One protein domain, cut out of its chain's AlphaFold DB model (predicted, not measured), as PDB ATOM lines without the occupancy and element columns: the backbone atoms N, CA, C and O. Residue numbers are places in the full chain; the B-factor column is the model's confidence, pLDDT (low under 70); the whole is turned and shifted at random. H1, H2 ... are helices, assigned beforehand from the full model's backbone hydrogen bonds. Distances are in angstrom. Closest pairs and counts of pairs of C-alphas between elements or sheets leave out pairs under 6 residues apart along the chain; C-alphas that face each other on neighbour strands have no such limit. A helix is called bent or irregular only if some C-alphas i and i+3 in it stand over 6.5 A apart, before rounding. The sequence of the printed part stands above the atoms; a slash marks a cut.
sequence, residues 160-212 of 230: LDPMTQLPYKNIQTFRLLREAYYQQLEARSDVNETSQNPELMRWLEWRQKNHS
ATOM      1  N   LEU A 160     109.726 167.853  95.655       97.00
ATOM      2  CA  LEU A 160     108.836 167.184  94.702       97.00
ATOM      3  C   LEU A 160     109.497 165.883  94.235       97.00
ATOM      4  O   LEU A 160     110.715 165.832  94.058       97.00
ATOM      5  N   ASP A 161     108.713 164.820  94.075       95.19
ATOM      6  CA  ASP A 161     109.191 163.564  93.491       95.19
ATOM      7  C   ASP A 161     109.299 163.709  91.960       95.19
ATOM      8  O   ASP A 161     108.292 164.018  91.327       95.19
ATOM      9  N   PRO A 162     110.462 163.456  91.331       94.38
ATOM     10  CA  PRO A 162     110.630 163.614  89.886       94.38
ATOM     11  C   PRO A 162     109.719 162.719  89.037       94.38
ATOM     12  O   PRO A 162     109.460 163.063  87.887       94.38
ATOM     13  N   MET A 163     109.228 161.589  89.560       88.31
ATOM     14  CA  MET A 163     108.388 160.694  88.749       88.31
ATOM     15  C   MET A 163     106.898 160.894  88.964       88.31
ATOM     16  O   MET A 163     106.144 160.843  88.002       88.31
ATOM     17  N   THR A 164     106.467 161.125  90.203       91.56
ATOM     18  CA  THR A 164     105.041 161.329  90.501       91.56
ATOM     19  C   THR A 164     104.646 162.803  90.527       91.56
ATOM     20  O   THR A 164     103.460 163.112  90.544       91.56
ATOM     21  N   GLN A 165     105.625 163.716  90.564       94.88
ATOM     22  CA  GLN A 165     105.442 165.154  90.793       94.88
ATOM     23  C   GLN A 165     104.666 165.469  92.080       94.88
ATOM     24  O   GLN A 165     104.136 166.566  92.257       94.88
ATOM     25  N   LEU A 166     104.620 164.516  93.019       96.12
ATOM     26  CA  LEU A 166     103.921 164.691  94.279       96.12
ATOM     27  C   LEU A 166     104.832 165.366  95.319       96.12
ATOM     28  O   LEU A 166     105.995 164.977  95.490       96.12
ATOM     29  N   PRO A 167     104.316 166.372  96.046       97.06
ATOM     30  CA  PRO A 167     105.049 167.046  97.109       97.06
ATOM     31  C   PRO A 167     105.273 166.141  98.325       97.06
ATOM     32  O   PRO A 167     104.353 165.487  98.825       97.06
ATOM     33  N   TYR A 168     106.493 166.158  98.866       95.50
ATOM     34  CA  TYR A 168     106.860 165.439 100.087       95.50
ATOM     35  C   TYR A 168     107.770 166.260 101.012       95.50
ATOM     36  O   TYR A 168     108.382 167.256 100.613       95.50
ATOM     37  N   LYS A 169     107.827 165.890 102.300       94.69
ATOM     38  CA  LYS A 169     108.538 166.679 103.324       94.69
ATOM     39  C   LYS A 169     109.894 166.097 103.711       94.69
ATOM     40  O   LYS A 169     110.876 166.831 103.778       94.69
ATOM     41  N   ASN A 170     109.951 164.799 103.992       93.19
ATOM     42  CA  ASN A 170     111.152 164.102 104.454       93.19
ATOM     43  C   ASN A 170     111.342 162.764 103.715       93.19
ATOM     44  O   ASN A 170     110.452 162.294 103.005       93.19
ATOM     45  N   ILE A 171     112.496 162.123 103.903       91.50
ATOM     46  CA  ILE A 171     112.800 160.849 103.238       91.50
ATOM     47  C   ILE A 171     111.840 159.713 103.633       91.50
ATOM     48  O   ILE A 171     111.577 158.833 102.821       91.50
ATOM     49  N   GLN A 172     111.260 159.746 104.837       90.50
ATOM     50  CA  GLN A 172     110.270 158.752 105.271       90.50
ATOM     51  C   GLN A 172     108.977 158.873 104.456       90.50
ATOM     52  O   GLN A 172     108.463 157.879 103.951       90.50
ATOM     53  N   THR A 173     108.503 160.105 104.238       92.31
ATOM     54  CA  THR A 173     107.357 160.373 103.360       92.31
ATOM     55  C   THR A 173     107.651 160.005 101.914       92.31
ATOM     56  O   THR A 173     106.759 159.499 101.247       92.31
ATOM     57  N   PHE A 174     108.889 160.187 101.443       93.88
ATOM     58  CA  PHE A 174     109.293 159.739 100.110       93.88
ATOM     59  C   PHE A 174     109.246 158.212  99.977       93.88
ATOM     60  O   PHE A 174     108.710 157.710  98.997       93.88
ATOM     61  N   ARG A 175     109.747 157.463 100.971       92.50
ATOM     62  CA  ARG A 175     109.683 155.990 100.975       92.50
ATOM     63  C   ARG A 175     108.246 155.490 100.876       92.50
ATOM     64  O   ARG A 175     107.966 154.653 100.027       92.50
ATOM     65  N   LEU A 176     107.346 156.053 101.684       91.69
ATOM     66  CA  LEU A 176     105.931 155.683 101.653       91.69
ATOM     67  C   LEU A 176     105.263 156.075 100.328       91.69
ATOM     68  O   LEU A 176     104.528 155.283  99.748       91.69
ATOM     69  N   LEU A 177     105.557 157.277  99.823       92.75
ATOM     70  CA  LEU A 177     105.072 157.749  98.526       92.75
ATOM     71  C   LEU A 177     105.481 156.792  97.400       92.75
ATOM     72  O   LEU A 177     104.674 156.461  96.535       92.75
ATOM     73  N   ARG A 178     106.732 156.325  97.431       92.50
ATOM     74  CA  ARG A 178     107.273 155.414  96.430       92.50
ATOM     75  C   ARG A 178     106.694 154.010  96.547       92.50
ATOM     76  O   ARG A 178     106.356 153.416  95.531       92.50
ATOM     77  N   GLU A 179     106.534 153.507  97.767       88.81
ATOM     78  CA  GLU A 179     105.877 152.224  98.020       88.81
ATOM     79  C   GLU A 179     104.448 152.214  97.462       88.81
ATOM     80  O   GLU A 179     104.094 151.295  96.721       88.81
ATOM     81  N   ALA A 180     103.676 153.269  97.747       90.75
ATOM     82  CA  ALA A 180     102.318 153.445  97.244       90.75
ATOM     83  C   ALA A 180     102.276 153.579  95.711       90.75
ATOM     84  O   ALA A 180     101.429 152.967  95.064       90.75
ATOM     85  N   TYR A 181     103.214 154.324  95.113       90.75
ATOM     86  CA  TYR A 181     103.324 154.443  93.655       90.75
ATOM     87  C   TYR A 181     103.521 153.079  92.984       90.75
ATOM     88  O   TYR A 181     102.832 152.749  92.022       90.75
ATOM     89  N   TYR A 182     104.424 152.254  93.509       88.06
ATOM     90  CA  TYR A 182     104.667 150.935  92.939       88.06
ATOM     91  C   TYR A 182     103.499 149.964  93.164       88.06
ATOM     92  O   TYR A 182     103.178 149.196  92.267       88.06
ATOM     93  N   GLN A 183     102.820 150.025  94.316       86.88
ATOM     94  CA  GLN A 183     101.573 149.272  94.536       86.88
ATOM     95  C   GLN A 183     100.494 149.664  93.515       86.88
ATOM     96  O   GLN A 183      99.778 148.809  92.998       86.88
ATOM     97  N   GLN A 184     100.398 150.954  93.187       88.19
ATOM     98  CA  GLN A 184      99.478 151.438  92.165       88.19
ATOM     99  C   GLN A 184      99.833 150.893  90.775       88.19
ATOM    100  O   GLN A 184      98.920 150.544  90.033       88.19
ATOM    101  N   LEU A 185     101.120 150.800  90.426       85.12
ATOM    102  CA  LEU A 185     101.555 150.199  89.158       85.12
ATOM    103  C   LEU A 185     101.193 148.712  89.066       85.12
ATOM    104  O   LEU A 185     100.718 148.271  88.027       85.12
ATOM    105  N   GLU A 186     101.365 147.955  90.151       83.62
ATOM    106  CA  GLU A 186     100.985 146.535  90.204       83.62
ATOM    107  C   GLU A 186      99.470 146.354  90.007       83.62
ATOM    108  O   GLU A 186      99.037 145.495  89.238       83.62
ATOM    109  N   ALA A 187      98.664 147.206  90.651       83.44
ATOM    110  CA  ALA A 187      97.203 147.155  90.587       83.44
ATOM    111  C   ALA A 187      96.607 147.677  89.266       83.44
ATOM    112  O   ALA A 187      95.520 147.253  88.884       83.44
ATOM    113  N   ARG A 188      97.284 148.615  88.587       75.94
ATOM    114  CA  ARG A 188      96.826 149.258  87.339       75.94
ATOM    115  C   ARG A 188      97.380 148.616  86.069       75.94
ATOM    116  O   ARG A 188      97.386 149.281  85.043       75.94
ATOM    117  N   SER A 189      97.876 147.384  86.112       62.12
ATOM    118  CA  SER A 189      98.472 146.702  84.954       62.12
ATOM    119  C   SER A 189      97.454 146.411  83.829       62.12
ATOM    120  O   SER A 189      97.143 145.267  83.517       62.12
ATOM    121  N   ASP A 190      96.963 147.460  83.168       56.59
ATOM    122  CA  ASP A 190      96.441 147.388  81.814       56.59
ATOM    123  C   ASP A 190      97.618 147.037  80.900       56.59
ATOM    124  O   ASP A 190      98.685 147.660  80.920       56.59
ATOM    125  N   VAL A 191      97.409 145.994  80.102       60.44
ATOM    126  CA  VAL A 191      98.420 145.235  79.348       60.44
ATOM    127  C   VAL A 191      99.319 146.111  78.451       60.44
ATOM    128  O   VAL A 191     100.421 145.705  78.101       60.44
ATOM    129  N   ASN A 192      98.880 147.331  78.120       60.84
ATOM    130  CA  ASN A 192      99.492 148.219  77.133       60.84
ATOM    131  C   ASN A 192     100.696 149.042  77.659       60.84
ATOM    132  O   ASN A 192     101.664 149.238  76.930       60.84
ATOM    133  N   GLU A 193     100.704 149.489  78.926       60.28
ATOM    134  CA  GLU A 193     101.886 150.182  79.503       60.28
ATOM    135  C   GLU A 193     102.990 149.195  79.908       60.28
ATOM    136  O   GLU A 193     104.183 149.476  79.784       60.28
ATOM    137  N   THR A 194     102.579 148.002  80.331       58.66
ATOM    138  CA  THR A 194     103.454 146.883  80.697       58.66
ATOM    139  C   THR A 194     104.290 146.386  79.509       58.66
ATOM    140  O   THR A 194     105.464 146.051  79.678       58.66
ATOM    141  N   SER A 195     103.739 146.408  78.291       62.44
ATOM    142  CA  SER A 195     104.473 146.068  77.064       62.44
ATOM    143  C   SER A 195     105.478 147.134  76.614       62.44
ATOM    144  O   SER A 195     106.417 146.813  75.889       62.44
ATOM    145  N   GLN A 196     105.314 148.391  77.040       70.25
ATOM    146  CA  GLN A 196     106.165 149.503  76.604       70.25
ATOM    147  C   GLN A 196     107.529 149.519  77.318       70.25
ATOM    148  O   GLN A 196     108.483 150.103  76.800       70.25
ATOM    149  N   ASN A 197     107.640 148.893  78.499       79.62
ATOM    150  CA  ASN A 197     108.867 148.884  79.294       79.62
ATOM    151  C   ASN A 197     109.159 147.498  79.921       79.62
ATOM    152  O   ASN A 197     108.755 147.227  81.057       79.62
ATOM    153  N   PRO A 198     109.911 146.622  79.225       83.12
ATOM    154  CA  PRO A 198     110.230 145.281  79.723       83.12
ATOM    155  C   PRO A 198     111.127 145.294  80.971       83.12
ATOM    156  O   PRO A 198     111.110 144.355  81.767       83.12
ATOM    157  N   GLU A 199     111.903 146.361  81.181       84.12
ATOM    158  CA  GLU A 199     112.733 146.514  82.374       84.12
ATOM    159  C   GLU A 199     111.882 146.762  83.624       84.12
ATOM    160  O   GLU A 199     112.151 146.181  84.679       84.12
ATOM    161  N   LEU A 200     110.823 147.565  83.490       79.56
ATOM    162  CA  LEU A 200     109.878 147.828  84.570       79.56
ATOM    163  C   LEU A 200     109.162 146.544  85.004       79.56
ATOM    164  O   LEU A 200     109.059 146.287  86.201       79.56
ATOM    165  N   MET A 201     108.749 145.705  84.052       81.56
ATOM    166  CA  MET A 201     108.131 144.407  84.343       81.56
ATOM    167  C   MET A 201     109.057 143.471  85.111       81.56
ATOM    168  O   MET A 201     108.690 142.960  86.168       81.56
ATOM    169  N   ARG A 202     110.298 143.324  84.640       87.44
ATOM    170  CA  ARG A 202     111.315 142.523  85.331       87.44
ATOM    171  C   ARG A 202     111.546 143.018  86.762       87.44
ATOM    172  O   ARG A 202     111.755 142.220  87.676       87.44
ATOM    173  N   TRP A 203     111.525 144.334  86.965       86.38
ATOM    174  CA  TRP A 203     111.671 144.924  88.291       86.38
ATOM    175  C   TRP A 203     110.450 144.672  89.188       86.38
ATOM    176  O   TRP A 203     110.632 144.346  90.362       86.38
ATOM    177  N   LEU A 204     109.226 144.765  88.657       83.88
ATOM    178  CA  LEU A 204     107.993 144.463  89.396       83.88
ATOM    179  C   LEU A 204     107.931 142.993  89.828       83.88
ATOM    180  O   LEU A 204     107.631 142.717  90.986       83.88
ATOM    181  N   GLU A 205     108.302 142.053  88.957       86.50
ATOM    182  CA  GLU A 205     108.398 140.624  89.300       86.50
ATOM    183  C   GLU A 205     109.440 140.368  90.400       86.50
ATOM    184  O   GLU A 205     109.177 139.666  91.384       86.50
ATOM    185  N   TRP A 206     110.628 140.979  90.276       87.62
ATOM    186  CA  TRP A 206     111.654 140.915  91.318       87.62
ATOM    187  C   TRP A 206     111.137 141.493  92.638       87.62
ATOM    188  O   TRP A 206     111.346 140.896  93.698       87.62
ATOM    189  N   ARG A 207     110.431 142.626  92.593       84.88
ATOM    190  CA  ARG A 207     109.833 143.249  93.773       84.88
ATOM    191  C   ARG A 207     108.806 142.320  94.399       84.88
ATOM    192  O   ARG A 207     108.938 142.040  95.582       84.88
ATOM    193  N   GLN A 208     107.849 141.787  93.645       82.81
ATOM    194  CA  GLN A 208     106.808 140.894  94.163       82.81
ATOM    195  C   GLN A 208     107.407 139.694  94.916       82.81
ATOM    196  O   GLN A 208     106.936 139.338  95.996       82.81
ATOM    197  N   LYS A 209     108.507 139.129  94.401       86.00
ATOM    198  CA  LYS A 209     109.230 138.016  95.033       86.00
ATOM    199  C   LYS A 209     110.002 138.407  96.304       86.00
ATOM    200  O   LYS A 209     110.174 137.566  97.182       86.00
ATOM    201  N   ASN A 210     110.471 139.652  96.417       81.00
ATOM    202  CA  ASN A 210     111.334 140.113  97.517       81.00
ATOM    203  C   ASN A 210     110.637 141.053  98.531       81.00
ATOM    204  O   ASN A 210     111.178 141.308  99.607       81.00
ATOM    205  N   HIS A 211     109.443 141.572  98.228       71.25
ATOM    206  CA  HIS A 211     108.753 142.603  99.021       71.25
ATOM    207  C   HIS A 211     108.043 142.052 100.270       71.25
ATOM    208  O   HIS A 211     107.714 142.818 101.179       71.25
ATOM    209  N   SER A 212     107.853 140.732 100.367       58.53
ATOM    210  CA  SER A 212     107.241 140.061 101.527       58.53
ATOM    211  C   SER A 212     108.011 140.275 102.840       58.53
ATOM    212  O   SER A 212     107.404 140.262 103.907       58.53
TER     213      SER A 212
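This is residues 160 to 212 of the 230 residues of the protein "Vacuolar protein sorting-associated protein 72 homolog" of Harpegnathos saltator (UniProt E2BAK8). Look first at one long helix, H1, whose last turn comes near the middle of a second helix, H3, set steeply across that end; short H2 lies near the start of H3, and residues 160 to 170 make a hook before H1. The 53 printed residues hold three named helices, H1, H2, H3 in chain order, and no named strand: all helix. The whole is only just loose, close to compact, with a radius of gyration of the C-alphas of 12.3 A and spans of 33 by 25 by 17 A.

Start at H1, residues 171 to 187: it is close to but not clearly touching H3, residues 198 to 212, with the C-alphas of Glu 186 and Leu 204 closest at 7.4 A. They run opposite ways at a steep tilt of 69 degrees, only just short of about perpendicular. H2, residues 191 to 196, is close to but not clearly touching H3, with the C-alphas of Thr 194 and Met 201 closest at 6.4 A, opposite ways at a steep tilt of 65 degrees. H1 and H2 are apart. In H1 each O i to N i+4 pair is within hydrogen-bond range; in H2 1 of 2, in H3 10 of 11.

Find C-alpha 171 at (112.800, 160.849, 103.238); H1 runs 24.3 A from there. H2 spans 9.3 A. H3 runs 22.6 A to C-alpha 212 at (107.241, 140.061, 101.527) and is irregular: C-alphas 209 and 212 are 7.1 A apart.

The C-alphas farthest apart, of Asn 170 and Val 191, are 33.9 A apart. The printed part has no cut, and both links are tight. Residues 189 to 195 and 212 have pLDDT under 70.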